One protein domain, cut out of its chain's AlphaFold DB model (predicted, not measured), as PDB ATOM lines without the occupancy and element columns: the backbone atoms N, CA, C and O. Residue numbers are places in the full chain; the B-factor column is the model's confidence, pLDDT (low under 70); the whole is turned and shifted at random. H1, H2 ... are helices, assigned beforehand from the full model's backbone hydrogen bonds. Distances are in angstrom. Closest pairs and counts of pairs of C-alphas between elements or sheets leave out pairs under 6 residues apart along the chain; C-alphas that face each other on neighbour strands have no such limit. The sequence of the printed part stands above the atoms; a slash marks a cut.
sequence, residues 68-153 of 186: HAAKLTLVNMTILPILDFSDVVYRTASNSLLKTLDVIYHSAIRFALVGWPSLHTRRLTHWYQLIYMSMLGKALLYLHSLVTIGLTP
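Overview. This is residues 68 to 153 of the 186 residues of an uncharacterized protein of Perca fluviatilis (UniProt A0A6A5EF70). Two long helices, H1 and H2, lie side by side, and H3 and H4 make a V, with the end of H4 packed on H1. It has 86 printed residues with four named helices, H1 to H4, and no named strand: all helix, compact, radius of gyration of the C-alphas 13.3 A, spans 36 by 30 by 24 A.

Along the chain. H1, residues 68 to 89, begins at C-alpha 68 (17.603, 54.822, -34.781), spans 30.6 A and has a kink of 30 degrees near residue 75. H2, residues 95 to 112, spans 25.8 A; H3, residues 119 to 135, 24.5 A; H4, residues 139 to 150, 16.3 A, ending at C-alpha 150 (35.048, 44.626, -44.729).

Arrangement. Hairpin H1 and H2 touch at a shallow tilt of 15 degrees, opposite ways, closest C-alphas Lys 71 and Ala 112, 5.4 A. H4 touches H1 at a steep tilt of 52 degrees, closest C-alphas Pro 81 and Gly 150, 5.3 A. Hairpin H3 and H4 touch, closest C-alphas Met 133 and Ala 139, 5.0 A. H2 and H4 are apart. Every O i to N i+4 pair is within hydrogen-bond range in H2, H3 and H4, and 15 of 18 in H1.

Size, cuts and confidence. The printed part has no cut and no long link. The mean pLDDT of the printed part is 71.6; 29 residues are under 70, among them residues 85 to 94 and residues 139 to 153.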
ATOM      1  N   HIS A  68      16.824  55.660 -35.702       79.12
ATOM      2  CA  HIS A  68      17.603  54.822 -34.781       79.12
ATOM      3  C   HIS A  68      17.989  53.469 -35.405       79.12
ATOM      4  O   HIS A  68      19.141  53.050 -35.325       79.12
ATOM      5  N   ALA A  69      17.054  52.831 -36.118       77.50
ATOM      6  CA  ALA A  69      17.316  51.594 -36.848       77.50
ATOM      7  C   ALA A  69      18.374  51.782 -37.952       77.50
ATOM      8  O   ALA A  69      19.289  50.973 -38.062       77.50
ATOM      9  N   ALA A  70      18.310  52.878 -38.718       79.00
ATOM     10  CA  ALA A  70      19.302  53.168 -39.755       79.00
ATOM     11  C   ALA A  70      20.702  53.415 -39.169       79.00
ATOM     12  O   ALA A  70      21.689  52.944 -39.729       79.00
ATOM     13  N   LYS A  71      20.795  54.098 -38.020       79.12
ATOM     14  CA  LYS A  71      22.064  54.298 -37.299       79.12
ATOM     15  C   LYS A  71      22.684  52.967 -36.894       79.12
ATOM     16  O   LYS A  71      23.869  52.763 -37.136       79.12
ATOM     17  N   LEU A  72      21.885  52.062 -36.331       78.69
ATOM     18  CA  LEU A  72      22.349  50.739 -35.926       78.69
ATOM     19  C   LEU A  72      22.851  49.924 -37.125       78.69
ATOM     20  O   LEU A  72      23.957  49.392 -37.082       78.69
ATOM     21  N   THR A  73      22.088  49.890 -38.220       78.31
ATOM     22  CA  THR A  73      22.485  49.183 -39.445       78.31
ATOM     23  C   THR A  73      23.767  49.757 -40.046       78.31
ATOM     24  O   THR A  73      24.657  48.998 -40.421       78.31
ATOM     25  N   LEU A  74      23.911  51.086 -40.086       77.25
ATOM     26  CA  LEU A  74      25.116  51.740 -40.599       77.25
ATOM     27  C   LEU A  74      26.348  51.395 -39.764       77.25
ATOM     28  O   LEU A  74      27.378  51.031 -40.330       77.25
ATOM     29  N   VAL A  75      26.256  51.456 -38.432       77.56
ATOM     30  CA  VAL A  75      27.373  51.068 -37.556       77.56
ATOM     31  C   VAL A  75      27.712  49.583 -37.734       77.56
ATOM     32  O   VAL A  75      28.894  49.248 -37.836       77.56
ATOM     33  N   ASN A  76      26.698  48.719 -37.850       75.69
ATOM     34  CA  ASN A  76      26.876  47.280 -38.054       75.69
ATOM     35  C   ASN A  76      27.531  46.919 -39.387       75.69
ATOM     36  O   ASN A  76      28.313  45.977 -39.433       75.69
ATOM     37  N   MET A  77      27.242  47.656 -40.457       67.19
ATOM     38  CA  MET A  77      27.792  47.370 -41.785       67.19
ATOM     39  C   MET A  77      29.143  48.034 -42.044       67.19
ATOM     40  O   MET A  77      29.901  47.550 -42.872       67.19
ATOM     41  N   THR A  78      29.455  49.144 -41.368       71.44
ATOM     42  CA  THR A  78      30.649  49.944 -41.696       71.44
ATOM     43  C   THR A  78      31.712  49.906 -40.608       71.44
ATOM     44  O   THR A  78      32.868  49.615 -40.890       71.44
ATOM     45  N   ILE A  79      31.347  50.174 -39.354       73.56
ATOM     46  CA  ILE A  79      32.321  50.353 -38.270       73.56
ATOM     47  C   ILE A  79      32.663  49.014 -37.612       73.56
ATOM     48  O   ILE A  79      33.829  48.759 -37.310       73.56
ATOM     49  N   LEU A  80      31.668  48.146 -37.401       75.25
ATOM     50  CA  LEU A  80      31.873  46.827 -36.794       75.25
ATOM     51  C   LEU A  80      32.852  45.946 -37.578       75.25
ATOM     52  O   LEU A  80      33.814  45.516 -36.950       75.25
ATOM     53  N   PRO A  81      32.709  45.761 -38.904       72.38
ATOM     54  CA  PRO A  81      33.585  44.875 -39.672       72.38
ATOM     55  C   PRO A  81      35.028  45.375 -39.721       72.38
ATOM     56  O   PRO A  81      35.963  44.580 -39.670       72.38
ATOM     57  N   ILE A  82      35.228  46.698 -39.762       70.00
ATOM     58  CA  ILE A  82      36.561  47.309 -39.678       70.00
ATOM     59  C   ILE A  82      37.190  47.011 -38.315       70.00
ATOM     60  O   ILE A  82      38.367  46.662 -38.251       70.00
ATOM     61  N   LEU A  83      36.413  47.131 -37.235       75.00
ATOM     62  CA  LEU A  83      36.871  46.816 -35.884       75.00
ATOM     63  C   LEU A  83      37.170  45.318 -35.719       75.00
ATOM     64  O   LEU A  83      38.251  44.982 -35.242       75.00
ATOM     65  N   ASP A  84      36.290  44.437 -36.188       75.00
ATOM     66  CA  ASP A  84      36.460  42.982 -36.096       75.00
ATOM     67  C   ASP A  84      37.685  42.524 -36.900       75.00
ATOM     68  O   ASP A  84      38.528  41.782 -36.398       75.00
ATOM     69  N   PHE A  85      37.873  43.052 -38.114       68.12
ATOM     70  CA  PHE A  85      39.083  42.809 -38.899       68.12
ATOM     71  C   PHE A  85      40.336  43.348 -38.201       68.12
ATOM     72  O   PHE A  85      41.368  42.675 -38.153       68.12
ATOM     73  N   SER A  86      40.251  44.550 -37.621       69.50
ATOM     74  CA  SER A  86      41.363  45.142 -36.882       69.50
ATOM     75  C   SER A  86      41.752  44.301 -35.660       69.50
ATOM     76  O   SER A  86      42.934  44.206 -35.339       69.50
ATOM     77  N   ASP A  87      40.802  43.617 -35.025       69.75
ATOM     78  CA  ASP A  87      41.079  42.736 -33.894       69.75
ATOM     79  C   ASP A  87      41.787  41.445 -34.308       69.75
ATOM     80  O   ASP A  87      42.695  41.006 -33.600       69.75
ATOM     81  N   VAL A  88      41.435  40.878 -35.468       69.31
ATOM     82  CA  VAL A  88      42.133  39.710 -36.037       69.31
ATOM     83  C   VAL A  88      43.558  40.075 -36.452       69.31
ATOM     84  O   VAL A  88      44.502  39.355 -36.131       69.31
ATOM     85  N   VAL A  89      43.727  41.194 -37.160       66.19
ATOM     86  CA  VAL A  89      45.016  41.585 -37.757       66.19
ATOM     87  C   VAL A  89      45.967  42.202 -36.736       66.19
ATOM     88  O   VAL A  89      47.180  42.032 -36.843       66.19
ATOM     89  N   TYR A  90      45.450  42.909 -35.730       60.28
ATOM     90  CA  TYR A  90      46.273  43.674 -34.798       60.28
ATOM     91  C   TYR A  90      46.260  43.120 -33.374       60.28
ATOM     92  O   TYR A  90      46.276  43.889 -32.408       60.28
ATOM     93  N   ARG A  91      46.319  41.790 -33.219       62.62
ATOM     94  CA  ARG A  91      46.569  41.140 -31.916       62.62
ATOM     95  C   ARG A  91      47.722  41.812 -31.146       62.62
ATOM     96  O   ARG A  91      47.637  41.968 -29.934       62.62
ATOM     97  N   THR A  92      48.744  42.284 -31.861       55.19
ATOM     98  CA  THR A  92      49.924  43.006 -31.351       55.19
ATOM     99  C   THR A  92      49.911  44.510 -31.675       55.19
ATOM    100  O   THR A  92      50.958  45.128 -31.874       55.19
ATOM    101  N   ALA A  93      48.731  45.137 -31.753       64.56
ATOM    102  CA  ALA A  93      48.605  46.589 -31.907       64.56
ATOM    103  C   ALA A  93      49.424  47.344 -30.850       64.56
ATOM    104  O   ALA A  93      49.359  47.049 -29.658       64.56
ATOM    105  N   SER A  94      50.116  48.404 -31.274       67.50
ATOM    106  CA  SER A  94      50.727  49.355 -30.346       67.50
ATOM    107  C   SER A  94      49.657  50.041 -29.487       67.50
ATOM    108  O   SER A  94      48.560  50.335 -29.969       67.50
ATOM    109  N   ASN A  95      49.993  50.398 -28.242       73.44
ATOM    110  CA  ASN A  95      49.091  51.125 -27.335       73.44
ATOM    111  C   ASN A  95      48.498  52.405 -27.958       73.44
ATOM    112  O   ASN A  95      47.366  52.783 -27.667       73.44
ATOM    113  N   SER A  96      49.237  53.063 -28.855       74.12
ATOM    114  CA  SER A  96      48.754  54.215 -29.622       74.12
ATOM    115  C   SER A  96      47.615  53.874 -30.591       74.12
ATOM    116  O   SER A  96      46.659  54.635 -30.685       74.12
ATOM    117  N   LEU A  97      47.686  52.728 -31.276       68.81
ATOM    118  CA  LEU A  97      46.648  52.276 -32.205       68.81
ATOM    119  C   LEU A  97      45.397  51.811 -31.451       68.81
ATOM    120  O   LEU A  97      44.286  52.121 -31.872       68.81
ATOM    121  N   LEU A  98      45.574  51.140 -30.306       73.69
ATOM    122  CA  LEU A  98      44.463  50.759 -29.430       73.69
ATOM    123  C   LEU A  98      43.681  51.980 -28.938       73.69
ATOM    124  O   LEU A  98      42.456  51.966 -28.979       73.69
ATOM    125  N   LYS A  99      44.372  53.062 -28.559       77.19
ATOM    126  CA  LYS A  99      43.721  54.332 -28.200       77.19
ATOM    127  C   LYS A  99      42.904  54.911 -29.356       77.19
ATOM    128  O   LYS A  99      41.808  55.411 -29.135       77.19
ATOM    129  N   THR A 100      43.405  54.836 -30.588       77.06
ATOM    130  CA  THR A 100      42.644  55.290 -31.762       77.06
ATOM    131  C   THR A 100      41.396  54.436 -31.987       77.06
ATOM    132  O   THR A 100      40.320  54.995 -32.181       77.06
ATOM    133  N   LEU A 101      41.509  53.106 -31.911       76.12
ATOM    134  CA  LEU A 101      40.368  52.188 -32.036       76.12
ATOM    135  C   LEU A 101      39.332  52.389 -30.922       76.12
ATOM    136  O   LEU A 101      38.132  52.290 -31.167       76.12
ATOM    137  N   ASP A 102      39.781  52.734 -29.720       80.62
ATOM    138  CA  ASP A 102      38.909  53.034 -28.589       80.62
ATOM    139  C   ASP A 102      38.094  54.315 -28.789       80.62
ATOM    140  O   ASP A 102      36.876  54.307 -28.609       80.62
ATOM    141  N   VAL A 103      38.722  55.390 -29.274       82.25
ATOM    142  CA  VAL A 103      38.016  56.631 -29.644       82.25
ATOM    143  C   VAL A 103      36.977  56.362 -30.733       82.25
ATOM    144  O   VAL A 103      35.842  56.837 -30.666       82.25
ATOM    145  N   ILE A 104      37.363  55.567 -31.726       78.56
ATOM    146  CA  ILE A 104      36.509  55.114 -32.822       78.56
ATOM    147  C   ILE A 104      35.283  54.377 -32.285       78.56
ATOM    148  O   ILE A 104      34.148  54.738 -32.608       78.56
ATOM    149  N   TYR A 105      35.497  53.396 -31.418       80.94
ATOM    150  CA  TYR A 105      34.434  52.582 -30.858       80.94
ATOM    151  C   TYR A 105      33.464  53.401 -30.004       80.94
ATOM    152  O   TYR A 105      32.250  53.337 -30.201       80.94
ATOM    153  N   HIS A 106      33.987  54.255 -29.126       81.19
ATOM    154  CA  HIS A 106      33.159  55.131 -28.302       81.19
ATOM    155  C   HIS A 106      32.393  56.171 -29.130       81.19
ATOM    156  O   HIS A 106      31.255  56.510 -28.793       81.19
ATOM    157  N   SER A 107      32.960  56.646 -30.246       80.06
ATOM    158  CA  SER A 107      32.228  57.505 -31.181       80.06
ATOM    159  C   SER A 107      31.051  56.763 -31.828       80.06
ATOM    160  O   SER A 107      29.954  57.310 -31.909       80.06
ATOM    161  N   ALA A 108      31.223  55.488 -32.186       75.94
ATOM    162  CA  ALA A 108      30.161  54.661 -32.752       75.94
ATOM    163  C   ALA A 108      29.034  54.386 -31.741       75.94
ATOM    164  O   ALA A 108      27.857  54.523 -32.080       75.94
ATOM    165  N   ILE A 109      29.389  54.105 -30.482       81.69
ATOM    166  CA  ILE A 109      28.431  53.965 -29.375       81.69
ATOM    167  C   ILE A 109      27.619  55.249 -29.199       81.69
ATOM    168  O   ILE A 109      26.390  55.207 -29.167       81.69
ATOM    169  N   ARG A 110      28.278  56.417 -29.144       80.44
ATOM    170  CA  ARG A 110      27.575  57.707 -29.035       80.44
ATOM    171  C   ARG A 110      26.699  58.001 -30.249       80.44
ATOM    172  O   ARG A 110      25.641  58.617 -30.104       80.44
ATOM    173  N   PHE A 111      27.119  57.586 -31.441       74.38
ATOM    174  CA  PHE A 111      26.357  57.785 -32.667       74.38
ATOM    175  C   PHE A 111      25.056  56.973 -32.667       74.38
ATOM    176  O   PHE A 111      23.990  57.545 -32.910       74.38
ATOM    177  N   ALA A 112      25.144  55.681 -32.340       74.56
ATOM    178  CA  ALA A 112      24.011  54.763 -32.327       74.56
ATOM    179  C   ALA A 112      23.199  54.779 -31.018       74.56
ATOM    180  O   ALA A 112      22.090  54.262 -31.021       74.56
ATOM    181  N   LEU A 113      23.692  55.413 -29.941       72.19
ATOM    182  CA  LEU A 113      23.054  55.465 -28.608       72.19
ATOM    183  C   LEU A 113      22.715  54.080 -28.034       72.19
ATOM    184  O   LEU A 113      21.769  53.913 -27.269       72.19
ATOM    185  N   VAL A 114      23.503  53.076 -28.399       67.25
ATOM    186  CA  VAL A 114      23.300  51.687 -27.990       67.25
ATOM    187  C   VAL A 114      24.132  51.364 -26.755       67.25
ATOM    188  O   VAL A 114      25.298  51.746 -26.671       67.25
ATOM    189  N   GLY A 115      23.540  50.639 -25.803       73.50
ATOM    190  CA  GLY A 115      24.201  50.144 -24.590       73.50
ATOM    191  C   GLY A 115      25.162  48.990 -24.876       73.50
ATOM    192  O   GLY A 115      24.983  47.890 -24.366       73.50
ATOM    193  N   TRP A 116      26.132  49.207 -25.759       79.38
ATOM    194  CA  TRP A 116      27.120  48.193 -26.112       79.38
ATOM    195  C   TRP A 116      28.146  47.981 -24.994       79.38
ATOM    196  O   TRP A 116      28.431  48.914 -24.238       79.38
ATOM    197  N   PRO A 117      28.707  46.761 -24.886       76.75
ATOM    198  CA  PRO A 117      29.760  46.463 -23.921       76.75
ATOM    199  C   PRO A 117      31.026  47.288 -24.203       76.75
ATOM    200  O   PRO A 117      31.181  47.862 -25.273       76.75
ATOM    201  N   SER A 118      31.962  47.357 -23.252       81.25
ATOM    202  CA  SER A 118      33.236  48.061 -23.474       81.25
ATOM    203  C   SER A 118      34.030  47.469 -24.652       81.25
ATOM    204  O   SER A 118      33.882  46.282 -24.966       81.25
ATOM    205  N   LEU A 119      34.932  48.259 -25.261       80.19
ATOM    206  CA  LEU A 119      35.810  47.763 -26.331       80.19
ATOM    207  C   LEU A 119      36.559  46.508 -25.868       80.19
ATOM    208  O   LEU A 119      36.617  45.521 -26.591       80.19
ATOM    209  N   HIS A 120      37.096  46.524 -24.648       77.31
ATOM    210  CA  HIS A 120      37.829  45.395 -24.082       77.31
ATOM    211  C   HIS A 120      36.980  44.118 -24.030       77.31
ATOM    212  O   HIS A 120      37.400  43.076 -24.533       77.31
ATOM    213  N   THR A 121      35.764  44.213 -23.487       78.50
ATOM    214  CA  THR A 121      34.820  43.090 -23.416       78.50
ATOM    215  C   THR A 121      34.493  42.558 -24.808       78.50
ATOM    216  O   THR A 121      34.524  41.351 -25.024       78.50
ATOM    217  N   ARG A 122      34.252  43.447 -25.779       83.12
ATOM    218  CA  ARG A 122      33.975  43.057 -27.164       83.12
ATOM    219  C   ARG A 122      35.149  42.302 -27.788       83.12
ATOM    220  O   ARG A 122      34.948  41.215 -28.327       83.12
ATOM    221  N   ARG A 123      36.369  42.834 -27.673       79.25
ATOM    222  CA  ARG A 123      37.589  42.189 -28.189       79.25
ATOM    223  C   ARG A 123      37.745  40.788 -27.610       79.25
ATOM    224  O   ARG A 123      37.983  39.844 -28.353       79.25
ATOM    225  N   LEU A 124      37.548  40.643 -26.301       80.44
ATOM    226  CA  LEU A 124      37.621  39.353 -25.619       80.44
ATOM    227  C   LEU A 124      36.569  38.362 -26.148       80.44
ATOM    228  O   LEU A 124      36.905  37.226 -26.473       80.44
ATOM    229  N   THR A 125      35.312  38.795 -26.305       81.62
ATOM    230  CA  THR A 125      34.249  37.936 -26.860       81.62
ATOM    231  C   THR A 125      34.533  37.504 -28.297       81.62
ATOM    232  O   THR A 125      34.354  36.334 -28.630       81.62
ATOM    233  N   HIS A 126      35.039  38.419 -29.125       79.75
ATOM    234  CA  HIS A 126      35.409  38.143 -30.509       79.75
ATOM    235  C   HIS A 126      36.562  37.130 -30.589       79.75
ATOM    236  O   HIS A 126      36.532  36.199 -31.392       79.75
ATOM    237  N   TRP A 127      37.539  37.233 -29.683       77.69
ATOM    238  CA  TRP A 127      38.615  36.249 -29.562       77.69
ATOM    239  C   TRP A 127      38.111  34.859 -29.188       77.69
ATOM    240  O   TRP A 127      38.511  33.883 -29.824       77.69
ATOM    241  N   TYR A 128      37.214  34.747 -28.205       80.25
ATOM    242  CA  TYR A 128      36.628  33.453 -27.853       80.25
ATOM    243  C   TYR A 128      35.830  32.849 -29.009       80.25
ATOM    244  O   TYR A 128      35.944  31.652 -29.263       80.25
ATOM    245  N   GLN A 129      35.086  33.670 -29.755       79.44
ATOM    246  CA  GLN A 129      34.386  33.224 -30.961       79.44
ATOM    247  C   GLN A 129      35.359  32.705 -32.020       79.44
ATOM    248  O   GLN A 129      35.129  31.638 -32.582       79.44
ATOM    249  N   LEU A 130      36.469  33.402 -32.259       75.75
ATOM    250  CA  LEU A 130      37.472  32.973 -33.229       75.75
ATOM    251  C   LEU A 130      38.141  31.653 -32.815       75.75
ATOM    252  O   LEU A 130      38.290  30.764 -33.653       75.75
ATOM    253  N   ILE A 131      38.489  31.485 -31.535       76.69
ATOM    254  CA  ILE A 131      39.049  30.231 -30.996       76.69
ATOM    255  C   ILE A 131      38.044  29.087 -31.157       76.69
ATOM    256  O   ILE A 131      38.383  28.036 -31.698       76.69
ATOM    257  N   TYR A 132      36.792  29.313 -30.765       80.19
ATOM    258  CA  TYR A 132      35.721  28.329 -30.886       80.19
ATOM    259  C   TYR A 132      35.477  27.910 -32.344       80.19
ATOM    260  O   TYR A 132      35.442  26.723 -32.662       80.19
ATOM    261  N   MET A 133      35.388  28.874 -33.265       72.81
ATOM    262  CA  MET A 133      35.215  28.591 -34.694       72.81
ATOM    263  C   MET A 133      36.435  27.886 -35.303       72.81
ATOM    264  O   MET A 133      36.280  27.118 -36.254       72.81
ATOM    265  N   SER A 134      37.630  28.105 -34.747       69.44
ATOM    266  CA  SER A 134      38.859  27.393 -35.130       69.44
ATOM    267  C   SER A 134      38.833  25.935 -34.691       69.44
ATOM    268  O   SER A 134      39.119  25.064 -35.507       69.44
ATOM    269  N   MET A 135      38.407  25.654 -33.456       74.88
ATOM    270  CA  MET A 135      38.230  24.283 -32.959       74.88
ATOM    271  C   MET A 135      37.201  23.495 -33.780       74.88
ATOM    272  O   MET A 135      37.347  22.293 -33.974       74.88
ATOM    273  N   LEU A 136      36.189  24.177 -34.322       77.00
ATOM    274  CA  LEU A 136      35.187  23.583 -35.212       77.00
ATOM    275  C   LEU A 136      35.638  23.446 -36.679       77.00
ATOM    276  O   LEU A 136      34.839  23.022 -37.514       77.00
ATOM    277  N   GLY A 137      36.862  23.858 -37.033       77.62
ATOM    278  CA  GLY A 137      37.363  23.834 -38.414       77.62
ATOM    279  C   GLY A 137      36.709  24.858 -39.356       77.62
ATOM    280  O   GLY A 137      36.896  24.794 -40.568       77.62
ATOM    281  N   LYS A 138      35.945  25.823 -38.826       73.00
ATOM    282  CA  LYS A 138      35.203  26.846 -39.592       73.00
ATOM    283  C   LYS A 138      35.882  28.222 -39.602       73.00
ATOM    284  O   LYS A 138      35.327  29.174 -40.151       73.00
ATOM    285  N   ALA A 139      37.080  28.345 -39.031       65.56
ATOM    286  CA  ALA A 139      37.792  29.619 -38.912       65.56
ATOM    287  C   ALA A 139      38.030  30.330 -40.251       65.56
ATOM    288  O   ALA A 139      37.834  31.539 -40.338       65.56
ATOM    289  N   LEU A 140      38.391  29.595 -41.308       60.25
ATOM    290  CA  LEU A 140      38.612  30.177 -42.637       60.25
ATOM    291  C   LEU A 140      37.339  30.804 -43.224       60.25
ATOM    292  O   LEU A 140      37.421  31.858 -43.844       60.25
ATOM    293  N   LEU A 141      36.164  30.217 -42.979       64.00
ATOM    294  CA  LEU A 141      34.880  30.759 -43.440       64.00
ATOM    295  C   LEU A 141      34.449  31.981 -42.622       64.00
ATOM    296  O   LEU A 141      33.901  32.931 -43.176       64.00
ATOM    297  N   TYR A 142      34.739  31.980 -41.321       64.56
ATOM    298  CA  TYR A 142      34.501  33.121 -40.440       64.56
ATOM    299  C   TYR A 142      35.352  34.333 -40.844       64.56
ATOM    300  O   TYR A 142      34.826  35.424 -41.058       64.56
ATOM    301  N   LEU A 143      36.656  34.121 -41.048       65.12
ATOM    302  CA  LEU A 143      37.564  35.159 -41.530       65.12
ATOM    303  C   LEU A 143      37.206  35.616 -42.946       65.12
ATOM    304  O   LEU A 143      37.177  36.814 -43.202       65.12
ATOM    305  N   HIS A 144      36.870  34.691 -43.851       64.31
ATOM    306  CA  HIS A 144      36.422  35.033 -45.201       64.31
ATOM    307  C   HIS A 144      35.140  35.874 -45.185       64.31
ATOM    308  O   HIS A 144      35.023  36.833 -45.945       64.31
ATOM    309  N   SER A 145      34.188  35.561 -44.305       64.31
ATOM    310  CA  SER A 145      32.973  36.355 -44.121       64.31
ATOM    311  C   SER A 145      33.297  37.764 -43.620       64.31
ATOM    312  O   SER A 145      32.837  38.731 -44.220       64.31
ATOM    313  N   LEU A 146      34.161  37.906 -42.611       60.25
ATOM    314  CA  LEU A 146      34.608  39.213 -42.111       60.25
ATOM    315  C   LEU A 146      35.329  40.039 -43.184       60.25
ATOM    316  O   LEU A 146      35.076  41.232 -43.331       60.25
ATOM    317  N   VAL A 147      36.196  39.394 -43.967       57.41
ATOM    318  CA  VAL A 147      36.941  39.995 -45.084       57.41
ATOM    319  C   VAL A 147      35.982  40.429 -46.193       57.41
ATOM    320  O   VAL A 147      36.072  41.555 -46.667       57.41
ATOM    321  N   THR A 148      35.005  39.597 -46.552       51.59
ATOM    322  CA  THR A 148      34.006  39.914 -47.586       51.59
ATOM    323  C   THR A 148      33.112  41.085 -47.165       51.59
ATOM    324  O   THR A 148      32.765  41.926 -47.991       51.59
ATOM    325  N   ILE A 149      32.786  41.192 -45.874       53.25
ATOM    326  CA  ILE A 149      31.998  42.300 -45.316       53.25
ATOM    327  C   ILE A 149      32.848  43.584 -45.200       53.25
ATOM    328  O   ILE A 149      32.347  44.675 -45.452       53.25
ATOM    329  N   GLY A 150      34.139  43.479 -44.865       42.41
ATOM    330  CA  GLY A 150      35.048  44.626 -44.729       42.41
ATOM    331  C   GLY A 150      35.605  45.182 -46.049       42.41
ATOM    332  O   GLY A 150      35.997  46.347 -46.100       42.41
ATOM    333  N   LEU A 151      35.638  44.375 -47.117       41.31
ATOM    334  CA  LEU A 151      36.188  44.727 -48.438       41.31
ATOM    335  C   LEU A 151      35.128  44.974 -49.518       41.31
ATOM    336  O   LEU A 151      35.487  45.133 -50.683       41.31
ATOM    337  N   THR A 152      33.845  45.062 -49.160       34.91
ATOM    338  CA  THR A 152      32.787  45.495 -50.086       34.91
ATOM    339  C   THR A 152      32.335  46.940 -49.825       34.91
ATOM    340  O   THR A 152      31.237  47.179 -49.328       34.91
ATOM    341  N   PRO A 153      33.117  47.966 -50.218       38.31
ATOM    342  CA  PRO A 153      32.519  49.182 -50.747       38.31
ATOM    343  C   PRO A 153      31.923  48.891 -52.142       38.31
ATOM    344  O   PRO A 153      32.370  47.963 -52.825       38.31
TER     345      PRO A 153